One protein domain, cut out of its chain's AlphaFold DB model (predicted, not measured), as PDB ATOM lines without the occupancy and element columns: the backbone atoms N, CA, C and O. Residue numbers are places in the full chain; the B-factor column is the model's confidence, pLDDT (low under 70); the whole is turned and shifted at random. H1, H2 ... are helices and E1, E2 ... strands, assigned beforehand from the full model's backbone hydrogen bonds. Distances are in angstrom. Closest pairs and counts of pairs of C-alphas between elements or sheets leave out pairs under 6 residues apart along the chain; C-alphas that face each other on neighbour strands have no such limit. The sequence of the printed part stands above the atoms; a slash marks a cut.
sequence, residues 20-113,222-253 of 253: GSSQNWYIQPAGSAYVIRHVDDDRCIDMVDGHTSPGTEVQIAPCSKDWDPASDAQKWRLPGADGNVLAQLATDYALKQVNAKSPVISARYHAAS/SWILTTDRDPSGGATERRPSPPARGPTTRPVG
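This is residues 20 to 113 and 222 to 253 of the 253 residues of the protein "Ricin B-type lectin domain-containing protein" of Streptomyces caniferus (UniProt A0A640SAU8). One helix, H1, lies across one face of a small, strongly twisted sheet of E5, E6 and E7, and the hairpin E1 and E2 packs on H1 through E1. A second hairpin, E3 and E4, continues beyond E2 at one end of the body, and the tail of residues 242 to 253 sticks out far from the other end. The printed part has 126 residues, with the order E1 E2 E3 E4 H1 E5 E6 E7; the three-stranded sheet runs E5 - E6 - E7, antiparallel. The class is mixed, helices and strands, though only 61 residues, under half, are in named elements. The whole is loose, with a radius of gyration of the C-alphas of 17.9 A, and spans 73 by 35 by 28 A.

E1, residues 25 to 30, and E2, residues 33 to 38, form an antiparallel hairpin, with N 28 and O 35 within hydrogen-bond range at 2.8 A. E3, residues 44 to 47, comes closest to E2 at the C-alphas of Arg 37 and Cys 44, 4.6 A apart. E4, residues 58 to 61, forms an antiparallel hairpin with E3, where N 46 and O 59 are 2.9 A apart. E3 and E1 are apart. H1, residues 83 to 99, comes closest to E1 at the C-alphas of Ala 90 and Gln 28, 5.1 A apart; in H1 every O i to N i+4 pair is within hydrogen-bond range. E5, residues 105 to 111, is antiparallel to E6, residues 222 to 227, with N 108 and O 224 at 2.8 A. E6 forms a hairpin with E7, residues 230 to 240, with N 223 and O 237 at 2.8 A. H1 is on this sheet in two layers, a helix on one face of a sheet, at a height over the sheet of 8.5 A; its line and that of E5 stand at 63 degrees on the local plane, across the strands. The closest C-alphas of E1 and E7 are those of Ala 30 and Asp 230, 5.1 A apart.

E1 begins at C-alpha 25 (199.130, 180.622, 116.345) and E2 is 16.7 A long. H1 runs 24.2 A from C-alpha 83 (196.355, 166.117, 124.559). E5 is 19.7 A long. E7, 24.1 A, bends by 55 degrees at residue 233 and ends at C-alpha 240 (188.835, 158.396, 111.093).

Without residues 242 to 253, which stand free, the body spans 49 by 27 by 26 A. Residues 114 to 221 are not printed, and C-alphas 113 and 222 are 10.8 A apart across the cut. The link from E4 to H1 is long, with 21 residues. Mean pLDDT of the printed part is 70.9, and residues 230 to 253 are among those under 70.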
ATOM      1  N   GLY A  20     193.006 189.296 114.181       88.12
ATOM      2  CA  GLY A  20     194.085 189.476 113.231       88.12
ATOM      3  C   GLY A  20     195.023 188.281 113.274       88.12
ATOM      4  O   GLY A  20     195.186 187.615 114.299       88.12
ATOM      5  N   SER A  21     195.667 188.010 112.148       87.88
ATOM      6  CA  SER A  21     196.631 186.922 112.028       87.88
ATOM      7  C   SER A  21     197.847 187.085 112.947       87.88
ATOM      8  O   SER A  21     198.406 186.070 113.356       87.88
ATOM      9  N   SER A  22     198.112 188.313 113.410       88.12
ATOM     10  CA  SER A  22     199.118 188.632 114.426       88.12
ATOM     11  C   SER A  22     198.842 188.059 115.827       88.12
ATOM     12  O   SER A  22     199.708 188.069 116.700       88.12
ATOM     13  N   GLN A  23     197.611 187.599 116.077       91.69
ATOM     14  CA  GLN A  23     197.192 186.940 117.320       91.69
ATOM     15  C   GLN A  23     196.871 185.457 117.112       91.69
ATOM     16  O   GLN A  23     196.422 184.790 118.047       91.69
ATOM     17  N   ASN A  24     197.091 184.936 115.903       91.25
ATOM     18  CA  ASN A  24     196.818 183.549 115.575       91.25
ATOM     19  C   ASN A  24     198.112 182.735 115.603       91.25
ATOM     20  O   ASN A  24     199.170 183.173 115.142       91.25
ATOM     21  N   TRP A  25     197.996 181.507 116.104       91.56
ATOM     22  CA  TRP A  25     199.130 180.622 116.345       91.56
ATOM     23  C   TRP A  25     198.802 179.196 115.920       91.56
ATOM     24  O   TRP A  25     197.657 178.751 116.014       91.56
ATOM     25  N   TYR A  26     199.824 178.468 115.492       90.00
ATOM     26  CA  TYR A  26     199.778 177.031 115.279       90.00
ATOM     27  C   TYR A  26     200.614 176.305 116.315       90.00
ATOM     28  O   TYR A  26     201.593 176.835 116.835       90.00
ATOM     29  N   ILE A  27     200.247 175.055 116.560       88.44
ATOM     30  CA  ILE A  27     200.997 174.142 117.409       88.44
ATOM     31  C   ILE A  27     201.627 173.090 116.499       88.44
ATOM     32  O   ILE A  27     200.943 172.493 115.675       88.44
ATOM     33  N   GLN A  28     202.930 172.864 116.637       86.06
ATOM     34  CA  GLN A  28     203.682 171.849 115.906       86.06
ATOM     35  C   GLN A  28     204.310 170.856 116.894       86.06
ATOM     36  O   GLN A  28     204.935 171.297 117.860       86.06
ATOM     37  N   PRO A  29     204.223 169.535 116.668       81.75
ATOM     38  CA  PRO A  29     204.891 168.553 117.518       81.75
ATOM     39  C   PRO A  29     206.418 168.670 117.453       81.75
ATOM     40  O   PRO A  29     206.998 168.815 116.371       81.75
ATOM     41  N   ALA A  30     207.060 168.566 118.617       81.56
ATOM     42  CA  ALA A  30     208.508 168.564 118.792       81.56
ATOM     43  C   ALA A  30     208.902 167.566 119.900       81.56
ATOM     44  O   ALA A  30     209.170 167.946 121.045       81.56
ATOM     45  N   GLY A  31     208.895 166.268 119.579       78.12
ATOM     46  CA  GLY A  31     209.096 165.199 120.556       78.12
ATOM     47  C   GLY A  31     207.978 165.162 121.606       78.12
ATOM     48  O   GLY A  31     206.806 165.027 121.274       78.12
ATOM     49  N   SER A  32     208.336 165.297 122.888       79.38
ATOM     50  CA  SER A  32     207.375 165.327 124.014       79.38
ATOM     51  C   SER A  32     206.792 166.716 124.313       79.38
ATOM     52  O   SER A  32     206.126 166.907 125.332       79.38
ATOM     53  N   ALA A  33     207.084 167.702 123.469       84.75
ATOM     54  CA  ALA A  33     206.655 169.083 123.618       84.75
ATOM     55  C   ALA A  33     206.135 169.623 122.281       84.75
ATOM     56  O   ALA A  33     206.055 168.901 121.283       84.75
ATOM     57  N   TYR A  34     205.798 170.908 122.266       87.44
ATOM     58  CA  TYR A  34     205.330 171.591 121.073       87.44
ATOM     59  C   TYR A  34     206.134 172.847 120.789       87.44
ATOM     60  O   TYR A  34     206.553 173.545 121.705       87.44
ATOM     61  N   VAL A  35     206.276 173.174 119.515       89.94
ATOM     62  CA  VAL A  35     206.661 174.511 119.075       89.94
ATOM     63  C   VAL A  35     205.391 175.279 118.726       89.94
ATOM     64  O   VAL A  35     204.502 174.738 118.067       89.94
ATOM     65  N   ILE A  36     205.295 176.530 119.173       92.06
ATOM     66  CA  ILE A  36     204.165 177.413 118.865       92.06
ATOM     67  C   ILE A  36     204.626 178.402 117.800       92.06
ATOM     68  O   ILE A  36     205.569 179.158 118.037       92.06
ATOM     69  N   ARG A  37     203.986 178.377 116.629       89.88
ATOM     70  CA  ARG A  37     204.359 179.195 115.470       89.88
ATOM     71  C   ARG A  37     203.327 180.257 115.170       89.88
ATOM     72  O   ARG A  37     202.127 180.006 115.217       89.88
ATOM     73  N   HIS A  38     203.809 181.431 114.823       90.50
ATOM     74  CA  HIS A  38     203.001 182.558 114.422       90.50
ATOM     75  C   HIS A  38     202.450 182.360 113.007       90.50
ATOM     76  O   HIS A  38     203.162 181.906 112.113       90.50
ATOM     77  N   VAL A  39     201.172 182.681 112.792       86.88
ATOM     78  CA  VAL A  39     200.511 182.397 111.508       86.88
ATOM     79  C   VAL A  39     201.058 183.240 110.355       86.88
ATOM     80  O   VAL A  39     201.086 182.742 109.230       86.88
ATOM     81  N   ASP A  40     201.469 184.485 110.611       86.25
ATOM     82  CA  ASP A  40     201.864 185.421 109.547       86.25
ATOM     83  C   ASP A  40     203.251 185.155 108.965       86.25
ATOM     84  O   ASP A  40     203.447 185.271 107.756       86.25
ATOM     85  N   ASP A  41     204.218 184.838 109.820       85.00
ATOM     86  CA  ASP A  41     205.639 184.799 109.460       85.00
ATOM     87  C   ASP A  41     206.334 183.488 109.858       85.00
ATOM     88  O   ASP A  41     207.550 183.372 109.716       85.00
ATOM     89  N   ASP A  42     205.567 182.498 110.334       84.25
ATOM     90  CA  ASP A  42     206.021 181.160 110.746       84.25
ATOM     91  C   ASP A  42     207.140 181.176 111.806       84.25
ATOM     92  O   ASP A  42     207.823 180.172 112.022       84.25
ATOM     93  N   ARG A  43     207.321 182.307 112.502       87.56
ATOM     94  CA  ARG A  43     208.276 182.457 113.604       87.56
ATOM     95  C   ARG A  43     207.758 181.807 114.882       87.56
ATOM     96  O   ARG A  43     206.561 181.623 115.073       87.56
ATOM     97  N   CYS A  44     208.671 181.461 115.775       89.81
ATOM     98  CA  CYS A  44     208.402 180.680 116.969       89.81
ATOM     99  C   CYS A  44     208.240 181.570 118.203       89.81
ATOM    100  O   CYS A  44     208.951 182.564 118.349       89.81
ATOM    101  N   ILE A  45     207.347 181.168 119.112       91.94
ATOM    102  CA  ILE A  45     207.372 181.650 120.494       91.94
ATOM    103  C   ILE A  45     208.653 181.141 121.156       91.94
ATOM    104  O   ILE A  45     208.955 179.944 121.104       91.94
ATOM    105  N   ASP A  46     209.373 182.057 121.789       89.75
ATOM    106  CA  ASP A  46     210.735 181.876 122.267       89.75
ATOM    107  C   ASP A  46     210.958 182.610 123.586       89.75
ATOM    108  O   ASP A  46     210.324 183.630 123.857       89.75
ATOM    109  N   MET A  47     211.870 182.094 124.398       88.31
ATOM    110  CA  MET A  47     212.363 182.800 125.572       88.31
ATOM    111  C   MET A  47     213.638 183.564 125.214       88.31
ATOM    112  O   MET A  47     214.564 182.980 124.650       88.31
ATOM    113  N   VAL A  48     213.696 184.848 125.582       84.62
ATOM    114  CA  VAL A  48     214.801 185.750 125.215       84.62
ATOM    115  C   VAL A  48     216.167 185.144 125.552       84.62
ATOM    116  O   VAL A  48     216.368 184.573 126.629       84.62
ATOM    117  N   ASP A  49     217.089 185.256 124.592       79.44
ATOM    118  CA  ASP A  49     218.470 184.759 124.646       79.44
ATOM    119  C   ASP A  49     218.600 183.250 124.950       79.44
ATOM    120  O   ASP A  49     219.649 182.775 125.377       79.44
ATOM    121  N   GLY A  50     217.527 182.475 124.748       79.69
ATOM    122  CA  GLY A  50     217.501 181.036 125.017       79.69
ATOM    123  C   GLY A  50     217.383 180.664 126.501       79.69
ATOM    124  O   GLY A  50     217.562 179.497 126.857       79.69
ATOM    125  N   HIS A  51     217.081 181.616 127.387       83.50
ATOM    126  CA  HIS A  51     216.968 181.361 128.827       83.50
ATOM    127  C   HIS A  51     215.632 180.694 129.194       83.50
ATOM    128  O   HIS A  51     214.588 181.055 128.677       83.50
ATOM    129  N   THR A  52     215.617 179.769 130.156       85.25
ATOM    130  CA  THR A  52     214.375 179.105 130.627       85.25
ATOM    131  C   THR A  52     214.036 179.408 132.089       85.25
ATOM    132  O   THR A  52     213.125 178.812 132.668       85.25
ATOM    133  N   SER A  53     214.761 180.343 132.703       86.94
ATOM    134  CA  SER A  53     214.552 180.744 134.093       86.94
ATOM    135  C   SER A  53     213.208 181.461 134.285       86.94
ATOM    136  O   SER A  53     212.763 182.199 133.402       86.94
ATOM    137  N   PRO A  54     212.559 181.318 135.457       88.81
ATOM    138  CA  PRO A  54     211.374 182.102 135.781       88.81
ATOM    139  C   PRO A  54     211.639 183.605 135.644       88.81
ATOM    140  O   PRO A  54     212.636 184.114 136.153       88.81
ATOM    141  N   GLY A  55     210.728 184.313 134.976       87.25
ATOM    142  CA  GLY A  55     210.841 185.752 134.732       87.25
ATOM    143  C   GLY A  55     211.585 186.134 133.451       87.25
ATOM    144  O   GLY A  55     211.594 187.315 133.114       87.25
ATOM    145  N   THR A  56     212.159 185.177 132.711       87.94
ATOM    146  CA  THR A  56     212.659 185.446 131.358       87.94
ATOM    147  C   THR A  56     211.507 185.904 130.451       87.94
ATOM    148  O   THR A  56     210.409 185.345 130.484       87.94
ATOM    149  N   GLU A  57     211.753 186.949 129.659       88.56
ATOM    150  CA  GLU A  57     210.774 187.526 128.734       88.56
ATOM    151  C   GLU A  57     210.484 186.583 127.550       88.56
ATOM    152  O   GLU A  57     211.360 185.848 127.093       88.56
ATOM    153  N   VAL A  58     209.243 186.622 127.052       90.12
ATOM    154  CA  VAL A  58     208.785 185.853 125.888       90.12
ATOM    155  C   VAL A  58     208.792 186.739 124.641       90.12
ATOM    156  O   VAL A  58     208.285 187.864 124.650       90.12
ATOM    157  N   GLN A  59     209.313 186.209 123.539       89.50
ATOM    158  CA  GLN A  59     209.429 186.889 122.254       89.50
ATOM    159  C   GLN A  59     208.999 186.001 121.080       89.50
ATOM    160  O   GLN A  59     208.730 184.809 121.226       89.50
ATOM    161  N   ILE A  60     208.926 186.613 119.899       88.94
ATOM    162  CA  ILE A  60     208.785 185.952 118.604       88.94
ATOM    163  C   ILE A  60     210.138 186.003 117.896       88.94
ATOM    164  O   ILE A  60     210.703 187.078 117.663       88.94
ATOM    165  N   ALA A  61     210.614 184.826 117.515       86.56
ATOM    166  CA  ALA A  61     211.967 184.558 117.061       86.56
ATOM    167  C   ALA A  61     211.973 183.688 115.804       86.56
ATOM    168  O   ALA A  61     211.099 182.828 115.669       86.56
ATOM    169  N   PRO A  62     212.955 183.817 114.886       86.19
ATOM    170  CA  PRO A  62     213.184 182.772 113.906       86.19
ATOM    171  C   PRO A  62     213.277 181.413 114.591       86.19
ATOM    172  O   PRO A  62     213.920 181.238 115.629       86.19
ATOM    173  N   CYS A  63     212.601 180.452 113.988       82.56
ATOM    174  CA  CYS A  63     212.591 179.093 114.466       82.56
ATOM    175  C   CYS A  63     213.993 178.479 114.295       82.56
ATOM    176  O   CYS A  63     214.359 178.080 113.193       82.56
ATOM    177  N   SER A  64     214.796 178.418 115.361       73.19
ATOM    178  CA  SER A  64     216.193 177.974 115.289       73.19
ATOM    179  C   SER A  64     216.355 176.538 115.795       73.19
ATOM    180  O   SER A  64     216.004 176.210 116.930       73.19
ATOM    181  N   LYS A  65     216.886 175.650 114.943       60.75
ATOM    182  CA  LYS A  65     217.395 174.327 115.360       60.75
ATOM    183  C   LYS A  65     218.877 174.369 115.763       60.75
ATOM    184  O   LYS A  65     219.350 173.447 116.412       60.75
ATOM    185  N   ASP A  66     219.580 175.422 115.333       50.91
ATOM    186  CA  ASP A  66     221.046 175.515 115.270       50.91
ATOM    187  C   ASP A  66     221.677 176.364 116.387       50.91
ATOM    188  O   ASP A  66     222.899 176.479 116.437       50.91
ATOM    189  N   TRP A  67     220.878 176.949 117.291       50.94
ATOM    190  CA  TRP A  67     221.425 177.576 118.497       50.94
ATOM    191  C   TRP A  67     221.507 176.517 119.608       50.94
ATOM    192  O   TRP A  67     220.493 176.066 120.141       50.94
ATOM    193  N   ASP A  68     222.728 176.043 119.851       48.75
ATOM    194  CA  ASP A  68     223.104 175.053 120.866       48.75
ATOM    195  C   ASP A  68     223.151 175.717 122.265       48.75
ATOM    196  O   ASP A  68     223.763 176.780 122.386       48.75
ATOM    197  N   PRO A  69     222.525 175.158 123.320       44.97
ATOM    198  CA  PRO A  69     221.957 173.827 123.419       44.97
ATOM    199  C   PRO A  69     220.516 173.817 122.947       44.97
ATOM    200  O   PRO A  69     219.684 174.572 123.438       44.97
ATOM    201  N   ALA A  70     220.227 172.919 122.013       49.94
ATOM    202  CA  ALA A  70     218.912 172.351 121.780       49.94
ATOM    203  C   ALA A  70     217.732 173.090 122.450       49.94
ATOM    204  O   ALA A  70     217.162 172.605 123.419       49.94
ATOM    205  N   SER A  71     217.213 174.115 121.775       61.53
ATOM    206  CA  SER A  71     215.801 174.150 121.357       61.53
ATOM    207  C   SER A  71     214.680 174.184 122.417       61.53
ATOM    208  O   SER A  71     213.522 174.231 122.016       61.53
ATOM    209  N   ASP A  72     214.952 174.157 123.724       76.44
ATOM    210  CA  ASP A  72     213.901 174.050 124.750       76.44
ATOM    211  C   ASP A  72     213.238 175.395 125.077       76.44
ATOM    212  O   ASP A  72     212.059 175.422 125.416       76.44
ATOM    213  N   ALA A  73     213.933 176.516 124.862       85.06
ATOM    214  CA  ALA A  73     213.364 177.866 124.960       85.06
ATOM    215  C   ALA A  73     212.207 178.118 123.969       85.06
ATOM    216  O   ALA A  73     211.401 179.021 124.170       85.06
ATOM    217  N   GLN A  74     212.107 177.298 122.915       88.56
ATOM    218  CA  GLN A  74     211.018 177.326 121.933       88.56
ATOM    219  C   GLN A  74     210.081 176.116 122.052       88.56
ATOM    220  O   GLN A  74     209.157 175.977 121.247       88.56
ATOM    221  N   LYS A  75     210.308 175.230 123.033       88.25
ATOM    222  CA  LYS A  75     209.467 174.061 123.292       88.25
ATOM    223  C   LYS A  75     208.598 174.273 124.516       88.25
ATOM    224  O   LYS A  75     209.055 174.511 125.628       88.25
ATOM    225  N   TRP A  76     207.317 174.043 124.309       89.44
ATOM    226  CA  TRP A  76     206.272 174.327 125.265       89.44
ATOM    227  C   TRP A  76     205.588 173.030 125.667       89.44
ATOM    228  O   TRP A  76     205.128 172.249 124.827       89.44
ATOM    229  N   ARG A  77     205.515 172.799 126.978       89.00
ATOM    230  CA  ARG A  77     204.627 171.797 127.571       89.00
ATOM    231  C   ARG A  77     203.372 172.509 128.051       89.00
ATOM    232  O   ARG A  77     203.461 173.530 128.725       89.00
ATOM    233  N   LEU A  78     202.212 171.951 127.725       88.38
ATOM    234  CA  LEU A  78     200.904 172.533 128.033       88.38
ATOM    235  C   LEU A  78     200.142 171.592 128.985       88.38
ATOM    236  O   LEU A  78     199.221 170.903 128.555       88.38
ATOM    237  N   PRO A  79     200.531 171.508 130.274       84.31
ATOM    238  CA  PRO A  79     200.047 170.475 131.200       84.31
ATOM    239  C   PRO A  79     198.555 170.578 131.556       84.31
ATOM    240  O   PRO A  79     198.000 169.629 132.099       84.31
ATOM    241  N   GLY A  80     197.907 171.709 131.266       84.56
ATOM    242  CA  GLY A  80     196.465 171.903 131.461       84.56
ATOM    243  C   GLY A  80     195.618 171.716 130.200       84.56
ATOM    244  O   GLY A  80     194.407 171.900 130.261       84.56
ATOM    245  N   ALA A  81     196.233 171.408 129.056       86.19
ATOM    246  CA  ALA A  81     195.529 171.257 127.790       86.19
ATOM    247  C   ALA A  81     195.202 169.784 127.501       86.19
ATOM    248  O   ALA A  81     195.957 168.879 127.855       86.19
ATOM    249  N   ASP A  82     194.076 169.549 126.827       87.31
ATOM    250  CA  ASP A  82     193.697 168.216 126.361       87.31
ATOM    251  C   ASP A  82     194.659 167.762 125.252       87.31
ATOM    252  O   ASP A  82     194.737 168.373 124.182       87.31
ATOM    253  N   GLY A  83     195.387 166.671 125.504       79.81
ATOM    254  CA  GLY A  83     196.355 166.117 124.559       79.81
ATOM    255  C   GLY A  83     195.749 165.719 123.210       79.81
ATOM    256  O   GLY A  83     196.428 165.838 122.193       79.81
ATOM    257  N   ASN A  84     194.472 165.320 123.167       79.50
ATOM    258  CA  ASN A  84     193.785 165.013 121.910       79.50
ATOM    259  C   ASN A  84     193.526 166.282 121.096       79.50
ATOM    260  O   ASN A  84     193.707 166.284 119.883       79.50
ATOM    261  N   VAL A  85     193.147 167.376 121.763       80.69
ATOM    262  CA  VAL A  85     192.944 168.674 121.104       80.69
ATOM    263  C   VAL A  85     194.267 169.199 120.553       80.69
ATOM    264  O   VAL A  85     194.320 169.661 119.415       80.69
ATOM    265  N   LEU A  86     195.354 169.092 121.324       81.19
ATOM    266  CA  LEU A  86     196.682 169.504 120.866       81.19
ATOM    267  C   LEU A  86     197.171 168.674 119.678       81.19
ATOM    268  O   LEU A  86     197.728 169.238 118.736       81.19
ATOM    269  N   ALA A  87     196.953 167.357 119.704       75.25
ATOM    270  CA  ALA A  87     197.262 166.482 118.577       75.25
ATOM    271  C   ALA A  87     196.471 166.897 117.329       75.25
ATOM    272  O   ALA A  87     197.074 167.159 116.289       75.25
ATOM    273  N   GLN A  88     195.157 167.095 117.465       74.81
ATOM    274  CA  GLN A  88     194.305 167.494 116.350       74.81
ATOM    275  C   GLN A  88     194.743 168.832 115.737       74.81
ATOM    276  O   GLN A  88     194.853 168.942 114.516       74.81
ATOM    277  N   LEU A  89     195.039 169.841 116.564       81.62
ATOM    278  CA  LEU A  89     195.538 171.138 116.094       81.62
ATOM    279  C   LEU A  89     196.887 171.008 115.371       81.62
ATOM    280  O   LEU A  89     197.108 171.667 114.353       81.62
ATOM    281  N   ALA A  90     197.769 170.139 115.869       79.38
ATOM    282  CA  ALA A  90     199.042 169.834 115.230       79.38
ATOM    283  C   ALA A  90     198.873 169.155 113.864       79.38
ATOM    284  O   ALA A  90     199.552 169.525 112.903       79.38
ATOM    285  N   THR A  91     197.945 168.206 113.752       72.25
ATOM    286  CA  THR A  91     197.603 167.571 112.475       72.25
ATOM    287  C   THR A  91     196.988 168.577 111.508       72.25
ATOM    288  O   THR A  91     197.412 168.644 110.354       72.25
ATOM    289  N   ASP A  92     196.053 169.415 111.957       74.12
ATOM    290  CA  ASP A  92     195.427 170.435 111.112       74.12
ATOM    291  C   ASP A  92     196.468 171.438 110.571       74.12
ATOM    292  O   ASP A  92     196.461 171.756 109.374       74.12
ATOM    293  N   TYR A  93     197.422 171.876 111.404       77.38
ATOM    294  CA  TYR A  93     198.562 172.686 110.957       77.38
ATOM    295  C   TYR A  93     199.421 171.949 109.923       77.38
ATOM    296  O   TYR A  93     199.704 172.498 108.854       77.38
ATOM    297  N   ALA A  94     199.808 170.703 110.203       72.69
ATOM    298  CA  ALA A  94     200.653 169.920 109.310       72.69
ATOM    299  C   ALA A  94     200.015 169.735 107.932       72.69
ATOM    300  O   ALA A  94     200.672 169.929 106.909       72.69
ATOM    301  N   LEU A  95     198.717 169.436 107.891       70.00
ATOM    302  CA  LEU A  95     197.968 169.323 106.645       70.00
ATOM    303  C   LEU A  95     197.917 170.656 105.899       70.00
ATOM    304  O   LEU A  95     198.131 170.684 104.689       70.00
ATOM    305  N   LYS A  96     197.703 171.774 106.601       73.00
ATOM    306  CA  LYS A  96     197.721 173.104 105.979       73.00
ATOM    307  C   LYS A  96     199.074 173.418 105.334       73.00
ATOM    308  O   LYS A  96     199.112 173.916 104.211       73.00
ATOM    309  N   GLN A  97     200.172 173.098 106.008       72.56
ATOM    310  CA  GLN A  97     201.524 173.324 105.499       72.56
ATOM    311  C   GLN A  97     201.881 172.396 104.330       72.56
ATOM    312  O   GLN A  97     202.446 172.851 103.334       72.56
ATOM    313  N   VAL A  98     201.485 171.121 104.397       69.06
ATOM    314  CA  VAL A  98     201.617 170.177 103.276       69.06
ATOM    315  C   VAL A  98     200.837 170.680 102.057       69.06
ATOM    316  O   VAL A  98     201.361 170.668 100.943       69.06
ATOM    317  N   ASN A  99     199.623 171.203 102.257       66.25
ATOM    318  CA  ASN A  99     198.821 171.811 101.192       66.25
ATOM    319  C   ASN A  99     199.500 173.055 100.595       66.25
ATOM    320  O   ASN A  99     199.436 173.273  99.385       66.25
ATOM    321  N   ALA A 100     200.182 173.843 101.427       67.81
ATOM    322  CA  ALA A 100     200.969 174.999 101.008       67.81
ATOM    323  C   ALA A 100     202.327 174.632 100.371       67.81
ATOM    324  O   ALA A 100     203.058 175.528  99.957       67.81
ATOM    325  N   LYS A 101     202.661 173.335 100.259       73.81
ATOM    326  CA  LYS A 101     203.961 172.824  99.780       73.81
ATOM    327  C   LYS A 101     205.151 173.341 100.598       73.81
ATOM    328  O   LYS A 101     206.237 173.552 100.059       73.81
ATOM    329  N   SER A 102     204.938 173.555 101.892       72.62
ATOM    330  CA  SER A 102     205.983 173.994 102.811       72.62
ATOM    331  C   SER A 102     207.078 172.927 102.954       72.62
ATOM    332  O   SER A 102     206.757 171.741 103.047       72.62
ATOM    333  N   PRO A 103     208.366 173.312 103.011       74.00
ATOM    334  CA  PRO A 103     209.462 172.381 103.278       74.00
ATOM    335  C   PRO A 103     209.610 172.031 104.770       74.00
ATOM    336  O   PRO A 103     210.401 171.156 105.112       74.00
ATOM    337  N   VAL A 104     208.887 172.720 105.659       72.06
ATOM    338  CA  VAL A 104     209.060 172.655 107.124       72.06
ATOM    339  C   VAL A 104     208.448 171.384 107.727       72.06
ATOM    340  O   VAL A 104     208.882 170.904 108.774       72.06
ATOM    341  N   ILE A 105     207.444 170.807 107.063       73.88
ATOM    342  CA  ILE A 105     206.709 169.650 107.570       73.88
ATOM    343  C   ILE A 105     206.259 168.736 106.440       73.88
ATOM    344  O   ILE A 105     205.862 169.171 105.360       73.88
ATOM    345  N   SER A 106     206.287 167.439 106.718       71.31
ATOM    346  CA  SER A 106     205.692 166.417 105.871       71.31
ATOM    347  C   SER A 106     204.782 165.525 106.707       71.31
ATOM    348  O   SER A 106     205.032 165.283 107.888       71.31
ATOM    349  N   ALA A 107     203.706 165.045 106.091       67.19
ATOM    350  CA  ALA A 107     202.726 164.189 106.742       67.19
ATOM    351  C   ALA A 107     202.551 162.911 105.922       67.19
ATOM    352  O   ALA A 107     202.260 162.961 104.723       67.19
ATOM    353  N   ARG A 108     202.717 161.756 106.566       63.81
ATOM    354  CA  ARG A 108     202.470 160.434 105.982       63.81
ATOM    355  C   ARG A 108     201.269 159.807 106.657       63.81
ATOM    356  O   ARG A 108     201.202 159.778 107.876       63.81
ATOM    357  N   TYR A 109     200.338 159.286 105.877       59.91
ATOM    358  CA  TYR A 109     199.203 158.558 106.425       59.91
ATOM    359  C   TYR A 109     199.450 157.054 106.382       59.91
ATOM    360  O   TYR A 109     199.856 156.503 105.360       59.91
ATOM    361  N   HIS A 110     199.163 156.400 107.496       59.00
ATOM    362  CA  HIS A 110     199.209 154.963 107.681       59.00
ATOM    363  C   HIS A 110     197.786 154.469 107.897       59.00
ATOM    364  O   HIS A 110     197.200 154.699 108.950       59.00
ATOM    365  N   ALA A 111     197.221 153.783 106.905       56.22
ATOM    366  CA  ALA A 111     195.910 153.171 107.065       56.22
ATOM    367  C   ALA A 111     195.945 152.141 108.210       56.22
ATOM    368  O   ALA A 111     196.826 151.282 108.264       56.22
ATOM    369  N   ALA A 112     194.983 152.234 109.125       49.94
ATOM    370  CA  ALA A 112     194.609 151.122 109.980       49.94
ATOM    371  C   ALA A 112     193.889 150.079 109.112       49.94
ATOM    372  O   ALA A 112     193.482 150.385 107.989       49.94
ATOM    373  N   SER A 113     193.803 148.841 109.606       48.91
ATOM    374  CA  SER A 113     193.255 147.690 108.881       48.91
ATOM    375  C   SER A 113     192.069 148.048 107.990       48.91
ATOM    376  O   SER A 113     191.161 148.766 108.404       48.91
ATOM    377  N   SER A 222     196.343 156.396 110.957       62.56
ATOM    378  CA  SER A 222     197.158 157.334 111.708       62.56
ATOM    379  C   SER A 222     198.002 158.222 110.807       62.56
ATOM    380  O   SER A 222     198.523 157.762 109.794       62.56
ATOM    381  N   TRP A 223     198.216 159.467 111.211       64.31
ATOM    382  CA  TRP A 223     199.235 160.330 110.621       64.31
ATOM    383  C   TRP A 223     200.567 160.143 111.331       64.31
ATOM    384  O   TRP A 223     200.594 160.099 112.553       64.31
ATOM    385  N   ILE A 224     201.650 160.059 110.565       70.31
ATOM    386  CA  ILE A 224     203.025 160.251 111.014       70.31
ATOM    387  C   ILE A 224     203.466 161.614 110.496       70.31
ATOM    388  O   ILE A 224     203.555 161.829 109.282       70.31
ATOM    389  N   LEU A 225     203.716 162.537 111.418       71.81
ATOM    390  CA  LEU A 225     204.197 163.876 111.101       71.81
ATOM    391  C   LEU A 225     205.715 163.918 111.274       71.81
ATOM    392  O   LEU A 225     206.225 163.628 112.355       71.81
ATOM    393  N   THR A 226     206.430 164.297 110.220       73.81
ATOM    394  CA  THR A 226     207.868 164.580 110.275       73.81
ATOM    395  C   THR A 226     208.051 166.074 110.123       73.81
ATOM    396  O   THR A 226     207.602 166.657 109.134       73.81
ATOM    397  N   THR A 227     208.706 166.691 111.096       76.31
ATOM    398  CA  THR A 227     208.851 168.144 111.149       76.31
ATOM    399  C   THR A 227     210.323 168.531 111.221       76.31
ATOM    400  O   THR A 227     211.163 167.729 111.625       76.31
ATOM    401  N   ASP A 228     210.644 169.773 110.876       76.19
ATOM    402  CA  ASP A 228     211.966 170.374 111.097       76.19
ATOM    403  C   ASP A 228     212.405 170.375 112.577       76.19
ATOM    404  O   ASP A 228     213.585 170.559 112.873       76.19
ATOM    405  N   ARG A 229     211.466 170.157 113.509       76.44
ATOM    406  CA  ARG A 229     211.693 170.111 114.964       76.44
ATOM    407  C   ARG A 229     211.694 168.708 115.559       76.44
ATOM    408  O   ARG A 229     212.137 168.534 116.690       76.44
ATOM    409  N   ASP A 230     211.210 167.724 114.812       67.81
ATOM    410  CA  ASP A 230     211.226 166.309 115.172       67.81
ATOM    411  C   ASP A 230     211.383 165.466 113.895       67.81
ATOM    412  O   ASP A 230     210.401 164.952 113.336       67.81
ATOM    413  N   PRO A 231     212.625 165.347 113.390       59.06
ATOM    414  CA  PRO A 231     212.909 164.616 112.161       59.06
ATOM    415  C   PRO A 231     212.716 163.100 112.325       59.06
ATOM    416  O   PRO A 231     212.628 162.386 111.328       59.06
ATOM    417  N   SER A 232     212.615 162.605 113.566       53.62
ATOM    418  CA  SER A 232     212.360 161.199 113.904       53.62
ATOM    419  C   SER A 232     210.905 160.750 113.716       53.62
ATOM    420  O   SER A 232     210.647 159.550 113.751       53.62
ATOM    421  N   GLY A 233     209.961 161.669 113.466       52.31
ATOM    422  CA  GLY A 233     208.569 161.327 113.140       52.31
ATOM    423  C   GLY A 233     207.683 161.008 114.352       52.31
ATOM    424  O   GLY A 233     206.909 160.054 114.312       52.31
ATOM    425  N   GLY A 234     207.807 161.771 115.444       46.28
ATOM    426  CA  GLY A 234     207.269 161.412 116.761       46.28
ATOM    427  C   GLY A 234     205.769 161.619 117.020       46.28
ATOM    428  O   GLY A 234     205.299 161.207 118.078       46.28
ATOM    429  N   ALA A 235     204.982 162.202 116.110       50.34
ATOM    430  CA  ALA A 235     203.542 162.370 116.338       50.34
ATOM    431  C   ALA A 235     202.736 161.354 115.525       50.34
ATOM    432  O   ALA A 235     202.618 161.482 114.307       50.34
ATOM    433  N   THR A 236     202.198 160.346 116.220       47.09
ATOM    434  CA  THR A 236     201.261 159.366 115.656       47.09
ATOM    435  C   THR A 236     199.847 159.690 116.139       47.09
ATOM    436  O   THR A 236     199.530 159.421 117.295       47.09
ATOM    437  N   GLU A 237     198.982 160.249 115.292       46.31
ATOM    438  CA  GLU A 237     197.578 160.528 115.657       46.31
ATOM    439  C   GLU A 237     196.624 159.656 114.845       46.31
ATOM    440  O   GLU A 237     196.710 159.651 113.622       46.31
ATOM    441  N   ARG A 238     195.692 158.955 115.508       42.81
ATOM    442  CA  ARG A 238     194.621 158.170 114.871       42.81
ATOM    443  C   ARG A 238     193.427 159.063 114.544       42.81
ATOM    444  O   ARG A 238     192.743 159.509 115.460       42.81
ATOM    445  N   ARG A 239     193.105 159.238 113.260       41.47
ATOM    446  CA  ARG A 239     191.886 159.937 112.831       41.47
ATOM    447  C   ARG A 239     191.053 159.052 111.896       41.47
ATOM    448  O   ARG A 239     191.597 158.468 110.959       41.47
ATOM    449  N   PRO A 240     189.733 158.937 112.105       36.25
ATOM    450  CA  PRO A 240     188.835 158.396 111.093       36.25
ATOM    451  C   PRO A 240     188.746 159.373 109.914       36.25
ATOM    452  O   PRO A 240     188.565 160.575 110.126       36.25
ATOM    453  N   SER A 241     188.846 158.883 108.675       37.28
ATOM    454  CA  SER A 241     188.548 159.724 107.510       37.28
ATOM    455  C   SER A 241     187.060 160.095 107.500       37.28
ATOM    456  O   SER A 241     186.219 159.236 107.789       37.28
ATOM    457  N   PRO A 242     186.698 161.345 107.157       30.22
ATOM    458  CA  PRO A 242     185.305 161.693 106.923       30.22
ATOM    459  C   PRO A 242     184.750 160.886 105.736       30.22
ATOM    460  O   PRO A 242     185.498 160.545 104.815       30.22
ATOM    461  N   PRO A 243     183.442 160.576 105.722       31.38
ATOM    462  CA  PRO A 243     182.824 159.883 104.600       31.38
ATOM    463  C   PRO A 243     182.991 160.707 103.317       31.38
ATOM    464  O   PRO A 243     182.690 161.903 103.292       31.38
ATOM    465  N   ALA A 244     183.464 160.065 102.246       35.06
ATOM    466  CA  ALA A 244     183.581 160.703 100.940       35.06
ATOM    467  C   ALA A 244     182.200 161.191 100.468       35.06
ATOM    468  O   ALA A 244     181.205 160.468 100.533       35.06
ATOM    469  N   ARG A 245     182.126 162.438  99.994       31.59
ATOM    470  CA  ARG A 245     180.906 162.987  99.399       31.59
ATOM    471  C   ARG A 245     180.861 162.515  97.942       31.59
ATOM    472  O   ARG A 245     181.739 162.858  97.160       31.59
ATOM    473  N   GLY A 246     179.894 161.656  97.616       32.44
ATOM    474  CA  GLY A 246     179.847 160.952  96.333       32.44
ATOM    475  C   GLY A 246     179.685 161.873  95.109       32.44
ATOM    476  O   GLY A 246     179.144 162.974  95.237       32.44
ATOM    477  N   PRO A 247     180.115 161.427  93.913       34.09
ATOM    478  CA  PRO A 247     180.021 162.213  92.687       34.09
ATOM    479  C   PRO A 247     178.567 162.412  92.240       34.09
ATOM    480  O   PRO A 247     177.770 161.470  92.163       34.09
ATOM    481  N   THR A 248     178.234 163.650  91.883       28.98
ATOM    482  CA  THR A 248     177.002 164.026  91.185       28.98
ATOM    483  C   THR A 248     177.106 163.571  89.730       28.98
ATOM    484  O   THR A 248     177.969 164.035  88.993       28.98
ATOM    485  N   THR A 249     176.229 162.668  89.287       35.56
ATOM    486  CA  THR A 249     176.160 162.258  87.873       35.56
ATOM    487  C   THR A 249     174.812 162.631  87.279       35.56
ATOM    488  O   THR A 249     173.762 162.354  87.860       35.56
ATOM    489  N   ARG A 250     174.863 163.256  86.103       28.41
ATOM    490  CA  ARG A 250     173.719 163.546  85.241       28.41
ATOM    491  C   ARG A 250     173.794 162.584  84.047       28.41
ATOM    492  O   ARG A 250     174.897 162.402  83.534       28.41
ATOM    493  N   PRO A 251     172.691 161.948  83.617       27.69
ATOM    494  CA  PRO A 251     172.710 161.104  82.427       27.69
ATOM    495  C   PRO A 251     173.063 161.963  81.211       27.69
ATOM    496  O   PRO A 251     172.465 163.027  81.025       27.69
ATOM    497  N   VAL A 252     174.022 161.517  80.403       29.78
ATOM    498  CA  VAL A 252     174.116 161.960  79.010       29.78
ATOM    499  C   VAL A 252     173.188 161.026  78.244       29.78
ATOM    500  O   VAL A 252     173.349 159.809  78.335       29.78
ATOM    501  N   GLY A 253     172.138 161.606  77.662       29.67
ATOM    502  CA  GLY A 253     171.150 160.886  76.860       29.67
ATOM    503  C   GLY A 253     171.684 160.471  75.501       29.67
ATOM    504  O   GLY A 253     172.749 160.994  75.101       29.67
TER     505      GLY A 253